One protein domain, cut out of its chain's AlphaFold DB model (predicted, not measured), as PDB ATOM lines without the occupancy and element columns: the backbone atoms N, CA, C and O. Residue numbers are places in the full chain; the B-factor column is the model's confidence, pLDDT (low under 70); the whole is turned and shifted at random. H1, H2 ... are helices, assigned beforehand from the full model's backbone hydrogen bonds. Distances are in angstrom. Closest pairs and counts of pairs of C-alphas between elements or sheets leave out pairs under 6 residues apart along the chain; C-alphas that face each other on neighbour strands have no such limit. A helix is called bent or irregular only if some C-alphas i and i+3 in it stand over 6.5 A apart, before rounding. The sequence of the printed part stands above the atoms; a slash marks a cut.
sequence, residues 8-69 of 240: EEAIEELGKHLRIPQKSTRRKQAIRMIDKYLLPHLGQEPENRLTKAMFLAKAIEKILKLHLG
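This is residues 8 to 69 of the 240 residues of the protein "DNA-directed RNA polymerase" of Candidatus Aenigmarchaeota archaeon (UniProt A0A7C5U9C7). H1 packs crosswise on H2, and long H3 makes a wide V with H2, residues 57 to 69 sticking out. The printed part has 62 residues with three named helices, H1 to H3 in order, and no named strand: all helix. It is loose, with radius of gyration of the C-alphas 14.2 A and spans of 46 by 23 by 17 A.

H1, residues 8 to 16, touches residues 26 to 31 alone of H2, residues 23 to 36, about perpendicular at 86 degrees; the closest C-alphas are Gly 15 and Ala 30, 5.2 A. H2, with residues 34 to 35 alone, only just touches H3, residues 46 to 67: 3 C-alpha pairs within 8 A, closest Asp 35 and Pro 46, 6.2 A. O i to N i+4 pairs are within hydrogen-bond range throughout H1, 9 of 10 in H2, 16 of 18 in H3.

H1 begins at C-alpha 8 (60.920, 1.301, 190.420). H2 spans 19.9 A. H3 spans 32.4 A to C-alpha 67 (34.086, 18.404, 190.763) and is irregular, C-alphas 47 and 50 being 7.0 A apart.

The printed part has no cut, and no printed residue is under pLDDT 70.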
ATOM      1  N   GLU A   8      59.597   0.930 190.926       85.19
ATOM      2  CA  GLU A   8      60.920   1.301 190.420       85.19
ATOM      3  C   GLU A   8      60.846   2.080 189.105       85.19
ATOM      4  O   GLU A   8      61.538   3.089 188.955       85.19
ATOM      5  N   GLU A   9      59.967   1.661 188.192       86.81
ATOM      6  CA  GLU A   9      59.713   2.345 186.920       86.81
ATOM      7  C   GLU A   9      59.126   3.739 187.162       86.81
ATOM      8  O   GLU A   9      59.557   4.707 186.539       86.81
ATOM      9  N   ALA A  10      58.214   3.870 188.133       87.88
ATOM     10  CA  ALA A  10      57.634   5.157 188.513       87.88
ATOM     11  C   ALA A  10      58.700   6.143 189.021       87.88
ATOM     12  O   ALA A  10      58.707   7.319 188.651       87.88
ATOM     13  N   ILE A  11      59.637   5.670 189.851       86.94
ATOM     14  CA  ILE A  11      60.746   6.493 190.357       86.94
ATOM     15  C   ILE A  11      61.712   6.863 189.224       86.94
ATOM     16  O   ILE A  11      62.239   7.979 189.208       86.94
ATOM     17  N   GLU A  12      61.962   5.950 188.282       85.00
ATOM     18  CA  GLU A  12      62.785   6.244 187.110       85.00
ATOM     19  C   GLU A  12      62.148   7.335 186.240       85.00
ATOM     20  O   GLU A  12      62.850   8.268 185.837       85.00
ATOM     21  N   GLU A  13      60.833   7.273 186.026       86.06
ATOM     22  CA  GLU A  13      60.089   8.267 185.253       86.06
ATOM     23  C   GLU A  13      60.117   9.647 185.923       86.06
ATOM     24  O   GLU A  13      60.520  10.630 185.300       86.06
ATOM     25  N   LEU A  14      59.837   9.720 187.232       86.19
ATOM     26  CA  LEU A  14      59.999  10.956 188.013       86.19
ATOM     27  C   LEU A  14      61.414  11.527 187.878       86.19
ATOM     28  O   LEU A  14      61.610  12.734 187.740       86.19
ATOM     29  N   GLY A  15      62.410  10.645 187.879       83.88
ATOM     30  CA  GLY A  15      63.801  11.002 187.682       83.88
ATOM     31  C   GLY A  15      64.086  11.648 186.324       83.88
ATOM     32  O   GLY A  15      64.922  12.553 186.256       83.88
ATOM     33  N   LYS A  16      63.439  11.209 185.236       84.25
ATOM     34  CA  LYS A  16      63.664  11.769 183.888       84.25
ATOM     35  C   LYS A  16      63.306  13.257 183.838       84.25
ATOM     36  O   LYS A  16      64.039  14.037 183.229       84.25
ATOM     37  N   HIS A  17      62.277  13.673 184.575       85.19
ATOM     38  CA  HIS A  17      61.880  15.080 184.684       85.19
ATOM     39  C   HIS A  17      62.892  15.961 185.433       85.19
ATOM     40  O   HIS A  17      62.882  17.179 185.266       85.19
ATOM     41  N   LEU A  18      63.815  15.375 186.205       81.56
ATOM     42  CA  LEU A  18      64.825  16.125 186.967       81.56
ATOM     43  C   LEU A  18      65.987  16.647 186.112       81.56
ATOM     44  O   LEU A  18      66.853  17.339 186.644       81.56
ATOM     45  N   ARG A  19      66.028  16.329 184.808       78.31
ATOM     46  CA  ARG A  19      67.083  16.752 183.860       78.31
ATOM     47  C   ARG A  19      68.513  16.407 184.322       78.31
ATOM     48  O   ARG A  19      69.464  17.113 184.002       78.31
ATOM     49  N   ILE A  20      68.686  15.312 185.068       78.19
ATOM     50  CA  ILE A  20      70.000  14.840 185.542       78.19
ATOM     51  C   ILE A  20      70.550  13.803 184.556       78.19
ATOM     52  O   ILE A  20      69.858  12.812 184.308       78.19
ATOM     53  N   PRO A  21      71.773  13.960 184.016       73.00
ATOM     54  CA  PRO A  21      72.284  13.097 182.947       73.00
ATOM     55  C   PRO A  21      72.563  11.653 183.394       73.00
ATOM     56  O   PRO A  21      72.242  10.715 182.670       73.00
ATOM     57  N   GLN A  22      73.095  11.439 184.600       82.31
ATOM     58  CA  GLN A  22      73.516  10.112 185.061       82.31
ATOM     59  C   GLN A  22      72.366   9.319 185.722       82.31
ATOM     60  O   GLN A  22      71.704   9.798 186.642       82.31
ATOM     61  N   LYS A  23      72.139   8.071 185.279       74.50
ATOM     62  CA  LYS A  23      70.987   7.237 185.692       74.50
ATOM     63  C   LYS A  23      70.998   6.854 187.183       74.50
ATOM     64  O   LYS A  23      69.966   6.934 187.850       74.50
ATOM     65  N   SER A  24      72.156   6.490 187.738       76.38
ATOM     66  CA  SER A  24      72.279   6.080 189.149       76.38
ATOM     67  C   SER A  24      72.037   7.234 190.133       76.38
ATOM     68  O   SER A  24      71.412   7.050 191.179       76.38
ATOM     69  N   THR A  25      72.487   8.443 189.792       80.81
ATOM     70  CA  THR A  25      72.275   9.652 190.600       80.81
ATOM     71  C   THR A  25      70.858  10.186 190.446       80.81
ATOM     72  O   THR A  25      70.281  10.653 191.428       80.81
ATOM     73  N   ARG A  26      70.250  10.030 189.264       83.81
ATOM     74  CA  ARG A  26      68.854  10.388 188.992       83.81
ATOM     75  C   ARG A  26      67.876   9.668 189.927       83.81
ATOM     76  O   ARG A  26      67.068  10.333 190.572       83.81
ATOM     77  N   ARG A  27      67.999   8.342 190.081       84.69
ATOM     78  CA  ARG A  27      67.152   7.555 191.003       84.69
ATOM     79  C   ARG A  27      67.307   8.025 192.453       84.69
ATOM     80  O   ARG A  27      66.318   8.292 193.130       84.69
ATOM     81  N   LYS A  28      68.551   8.181 192.920       87.50
ATOM     82  CA  LYS A  28      68.843   8.659 194.283       87.50
ATOM     83  C   LYS A  28      68.270  10.055 194.536       87.50
ATOM     84  O   LYS A  28      67.737  10.315 195.613       87.50
ATOM     85  N   GLN A  29      68.350  10.945 193.550       86.31
ATOM     86  CA  GLN A  29      67.830  12.301 193.674       86.31
ATOM     87  C   GLN A  29      66.298  12.341 193.670       86.31
ATOM     88  O   GLN A  29      65.728  13.086 194.463       86.31
ATOM     89  N   ALA A  30      65.634  11.521 192.849       88.69
ATOM     90  CA  ALA A  30      64.174  11.402 192.848       88.69
ATOM     91  C   ALA A  30      63.648  10.949 194.218       88.69
ATOM     92  O   ALA A  30      62.770  11.592 194.791       88.69
ATOM     93  N   ILE A  31      64.271   9.922 194.802       89.75
ATOM     94  CA  ILE A  31      63.952   9.457 196.159       89.75
ATOM     95  C   ILE A  31      64.162  10.583 197.180       89.75
ATOM     96  O   ILE A  31      63.272  10.891 197.969       89.75
ATOM     97  N   ARG A  32      65.303  11.277 197.110       90.06
ATOM     98  CA  ARG A  32      65.589  12.423 197.982       90.06
ATOM     99  C   ARG A  32      64.554  13.542 197.844       90.06
ATOM    100  O   ARG A  32      64.299  14.241 198.823       90.06
ATOM    101  N   MET A  33      63.980  13.747 196.658       89.44
ATOM    102  CA  MET A  33      62.928  14.741 196.440       89.44
ATOM    103  C   MET A  33      61.617  14.356 197.116       89.44
ATOM    104  O   MET A  33      61.031  15.189 197.810       89.44
ATOM    105  N   ILE A  34      61.212  13.094 196.994       90.75
ATOM    106  CA  ILE A  34      60.033  12.552 197.682       90.75
ATOM    107  C   ILE A  34      60.197  12.666 199.205       90.75
ATOM    108  O   ILE A  34      59.278  13.072 199.918       90.75
ATOM    109  N   ASP A  35      61.386  12.364 199.718       92.12
ATOM    110  CA  ASP A  35      61.624  12.374 201.159       92.12
ATOM    111  C   ASP A  35      61.728  13.801 201.708       92.12
ATOM    112  O   ASP A  35      60.984  14.172 202.615       92.12
ATOM    113  N   LYS A  36      62.593  14.643 201.128       90.00
ATOM    114  CA  LYS A  36      62.941  15.947 201.719       90.00
ATOM    115  C   LYS A  36      62.062  17.112 201.273       90.00
ATOM    116  O   LYS A  36      61.984  18.098 202.002       90.00
ATOM    117  N   TYR A  37      61.447  17.038 200.093       90.00
ATOM    118  CA  TYR A  37      60.766  18.189 199.481       90.00
ATOM    119  C   TYR A  37      59.262  17.989 199.294       90.00
ATOM    120  O   TYR A  37      58.516  18.960 199.409       90.00
ATOM    121  N   LEU A  38      58.790  16.764 199.048       93.12
ATOM    122  CA  LEU A  38      57.355  16.489 198.975       93.12
ATOM    123  C   LEU A  38      56.754  16.467 200.388       93.12
ATOM    124  O   LEU A  38      57.132  15.631 201.211       93.12
ATOM    125  N   LEU A  39      55.812  17.379 200.657       94.06
ATOM    126  CA  LEU A  39      55.070  17.496 201.923       94.06
ATOM    127  C   LEU A  39      55.970  17.367 203.177       94.06
ATOM    128  O   LEU A  39      55.751  16.492 204.019       94.06
ATOM    129  N   PRO A  40      56.983  18.242 203.346       93.69
ATOM    130  CA  PRO A  40      58.007  18.088 204.385       93.69
ATOM    131  C   PRO A  40      57.456  18.222 205.811       93.69
ATOM    132  O   PRO A  40      58.109  17.814 206.767       93.69
ATOM    133  N   HIS A  41      56.253  18.778 205.968       90.62
ATOM    134  CA  HIS A  41      55.573  18.925 207.254       90.62
ATOM    135  C   HIS A  41      55.028  17.599 207.818       90.62
ATOM    136  O   HIS A  41      54.713  17.545 209.005       90.62
ATOM    137  N   LEU A  42      54.923  16.547 206.995       91.38
ATOM    138  CA  LEU A  42      54.512  15.201 207.418       91.38
ATOM    139  C   LEU A  42      55.696  14.311 207.826       91.38
ATOM    140  O   LEU A  42      55.485  13.232 208.373       91.38
ATOM    141  N   GLY A  43      56.926  14.758 207.569       91.06
ATOM    142  CA  GLY A  43      58.157  14.020 207.843       91.06
ATOM    143  C   GLY A  43      59.101  14.005 206.643       91.06
ATOM    144  O   GLY A  43      58.688  14.224 205.501       91.06
ATOM    145  N   GLN A  44      60.384  13.771 206.914       92.12
ATOM    146  CA  GLN A  44      61.442  13.718 205.897       92.12
ATOM    147  C   GLN A  44      62.103  12.342 205.787       92.12
ATOM    148  O   GLN A  44      63.025  12.178 204.991       92.12
ATOM    149  N   GLU A  45      61.615  11.366 206.556       92.25
ATOM    150  CA  GLU A  45      62.140  10.007 206.567       92.25
ATOM    151  C   GLU A  45      61.343   9.090 205.625       92.25
ATOM    152  O   GLU A  45      60.155   9.340 205.369       92.25
ATOM    153  N   PRO A  46      61.957   8.000 205.124       89.94
ATOM    154  CA  PRO A  46      61.290   7.041 204.242       89.94
ATOM    155  C   PRO A  46      60.024   6.414 204.843       89.94
ATOM    156  O   PRO A  46      59.082   6.105 204.115       89.94
ATOM    157  N   GLU A  47      59.971   6.270 206.166       92.19
ATOM    158  CA  GLU A  47      58.827   5.710 206.898       92.19
ATOM    159  C   GLU A  47      57.561   6.569 206.749       92.19
ATOM    160  O   GLU A  47      56.443   6.059 206.727       92.19
ATOM    161  N   ASN A  48      57.713   7.885 206.566       92.19
ATOM    162  CA  ASN A  48      56.581   8.805 206.450       92.19
ATOM    163  C   ASN A  48      55.934   8.804 205.056       92.19
ATOM    164  O   ASN A  48      54.924   9.483 204.851       92.19
ATOM    165  N   ARG A  49      56.482   8.067 204.080       91.62
ATOM    166  CA  ARG A  49      55.970   8.046 202.699       91.62
ATOM    167  C   ARG A  49      54.522   7.579 202.617       91.62
ATOM    168  O   ARG A  49      53.754   8.167 201.862       91.62
ATOM    169  N   LEU A  50      54.137   6.582 203.414       92.94
ATOM    170  CA  LEU A  50      52.763   6.082 203.418       92.94
ATOM    171  C   LEU A  50      51.783   7.164 203.898       92.94
ATOM    172  O   LEU A  50      50.762   7.402 203.265       92.94
ATOM    173  N   THR A  51      52.133   7.899 204.957       93.19
ATOM    174  CA  THR A  51      51.329   9.029 205.447       93.19
ATOM    175  C   THR A  51      51.212  10.142 204.404       93.19
ATOM    176  O   THR A  51      50.132  10.705 204.232       93.19
ATOM    177  N   LYS A  52      52.294  10.440 203.669       94.69
ATOM    178  CA  LYS A  52      52.259  11.394 202.549       94.69
ATOM    179  C   LYS A  52      51.330  10.918 201.432       94.69
ATOM    180  O   LYS A  52      50.553  11.719 200.923       94.69
ATOM    181  N   ALA A  53      51.383   9.633 201.079       94.31
ATOM    182  CA  ALA A  53      50.514   9.046 200.062       94.31
ATOM    183  C   ALA A  53      49.033   9.117 200.469       94.31
ATOM    184  O   ALA A  53      48.215   9.583 199.682       94.31
ATOM    185  N   MET A  54      48.698   8.760 201.715       95.56
ATOM    186  CA  MET A  54      47.332   8.895 202.240       95.56
ATOM    187  C   MET A  54      46.850  10.352 202.234       95.56
ATOM    188  O   MET A  54      45.703  10.622 201.890       95.56
ATOM    189  N   PHE A  55      47.716  11.305 202.594       96.31
ATOM    190  CA  PHE A  55      47.376  12.728 202.554       96.31
ATOM    191  C   PHE A  55      47.086  13.206 201.126       96.31
ATOM    192  O   PHE A  55      46.109  13.918 200.908       96.31
ATOM    193  N   LEU A  56      47.898  12.789 200.148       95.94
ATOM    194  CA  LEU A  56      47.660  13.092 198.735       95.94
ATOM    195  C   LEU A  56      46.361  12.463 198.229       95.94
ATOM    196  O   LEU A  56      45.609  13.136 197.534       95.94
ATOM    197  N   ALA A  57      46.072  11.220 198.615       96.88
ATOM    198  CA  ALA A  57      44.817  10.562 198.265       96.88
ATOM    199  C   ALA A  57      43.607  11.346 198.798       96.88
ATOM    200  O   ALA A  57      42.701  11.641 198.027       96.88
ATOM    201  N   LYS A  58      43.637  11.784 200.065       96.19
ATOM    202  CA  LYS A  58      42.588  12.644 200.646       96.19
ATOM    203  C   LYS A  58      42.475  14.004 199.948       96.19
ATOM    204  O   LYS A  58      41.377  14.526 199.792       96.19
ATOM    205  N   ALA A  59      43.595  14.590 199.522       95.94
ATOM    206  CA  ALA A  59      43.577  15.838 198.761       95.94
ATOM    207  C   ALA A  59      42.913  15.653 197.386       95.94
ATOM    208  O   ALA A  59      42.090  16.476 196.994       95.94
ATOM    209  N   ILE A  60      43.224  14.559 196.682       97.00
ATOM    210  CA  ILE A  60      42.595  14.209 195.399       97.00
ATOM    211  C   ILE A  60      41.107  13.911 195.593       97.00
ATOM    212  O   ILE A  60      40.291  14.420 194.836       97.00
ATOM    213  N   GLU A  61      40.744  13.150 196.626       96.69
ATOM    214  CA  GLU A  61      39.348  12.877 196.983       96.69
ATOM    215  C   GLU A  61      38.561  14.179 197.170       96.69
ATOM    216  O   GLU A  61      37.481  14.324 196.604       96.69
ATOM    217  N   LYS A  62      39.118  15.162 197.893       96.31
ATOM    218  CA  LYS A  62      38.484  16.474 198.066       96.31
ATOM    219  C   LYS A  62      38.257  17.186 196.724       96.31
ATOM    220  O   LYS A  62      37.180  17.725 196.502       96.31
ATOM    221  N   ILE A  63      39.237  17.154 195.821       96.62
ATOM    222  CA  ILE A  63      39.113  17.754 194.480       96.62
ATOM    223  C   ILE A  63      38.023  17.049 193.660       96.62
ATOM    224  O   ILE A  63      37.234  17.711 192.993       96.62
ATOM    225  N   LEU A  64      37.955  15.716 193.724       97.12
ATOM    226  CA  LEU A  64      36.923  14.943 193.031       97.12
ATOM    227  C   LEU A  64      35.527  15.259 193.571       97.12
ATOM    228  O   LEU A  64      34.616  15.485 192.783       97.12
ATOM    229  N   LYS A  65      35.369  15.349 194.894       97.06
ATOM    230  CA  LYS A  65      34.107  15.744 195.535       97.06
ATOM    231  C   LYS A  65      33.648  17.135 195.110       97.06
ATOM    232  O   LYS A  65      32.463  17.323 194.861       97.06
ATOM    233  N   LEU A  66      34.579  18.084 194.978       96.50
ATOM    234  CA  LEU A  66      34.273  19.421 194.463       96.50
ATOM    235  C   LEU A  66      33.793  19.351 193.010       96.50
ATOM    236  O   LEU A  66      32.780  19.948 192.666       96.50
ATOM    237  N   HIS A  67      34.481  18.580 192.162       96.50
ATOM    238  CA  HIS A  67      34.086  18.404 190.763       96.50
ATOM    239  C   HIS A  67      32.703  17.751 190.609       96.50
ATOM    240  O   HIS A  67      31.962  18.094 189.693       96.50
ATOM    241  N   LEU A  68      32.352  16.829 191.511       97.25
ATOM    242  CA  LEU A  68      31.041  16.177 191.560       97.25
ATOM    243  C   LEU A  68      29.945  17.047 192.201       97.25
ATOM    244  O   LEU A  68      28.781  16.656 192.174       97.25
ATOM    245  N   GLY A  69      30.291  18.207 192.770       95.75
ATOM    246  CA  GLY A  69      29.346  19.099 193.449       95.75
ATOM    247  C   GLY A  69      28.890  18.613 194.830       95.75
ATOM    248  O   GLY A  69      27.873  19.079 195.332       95.75
TER     249      GLY A  69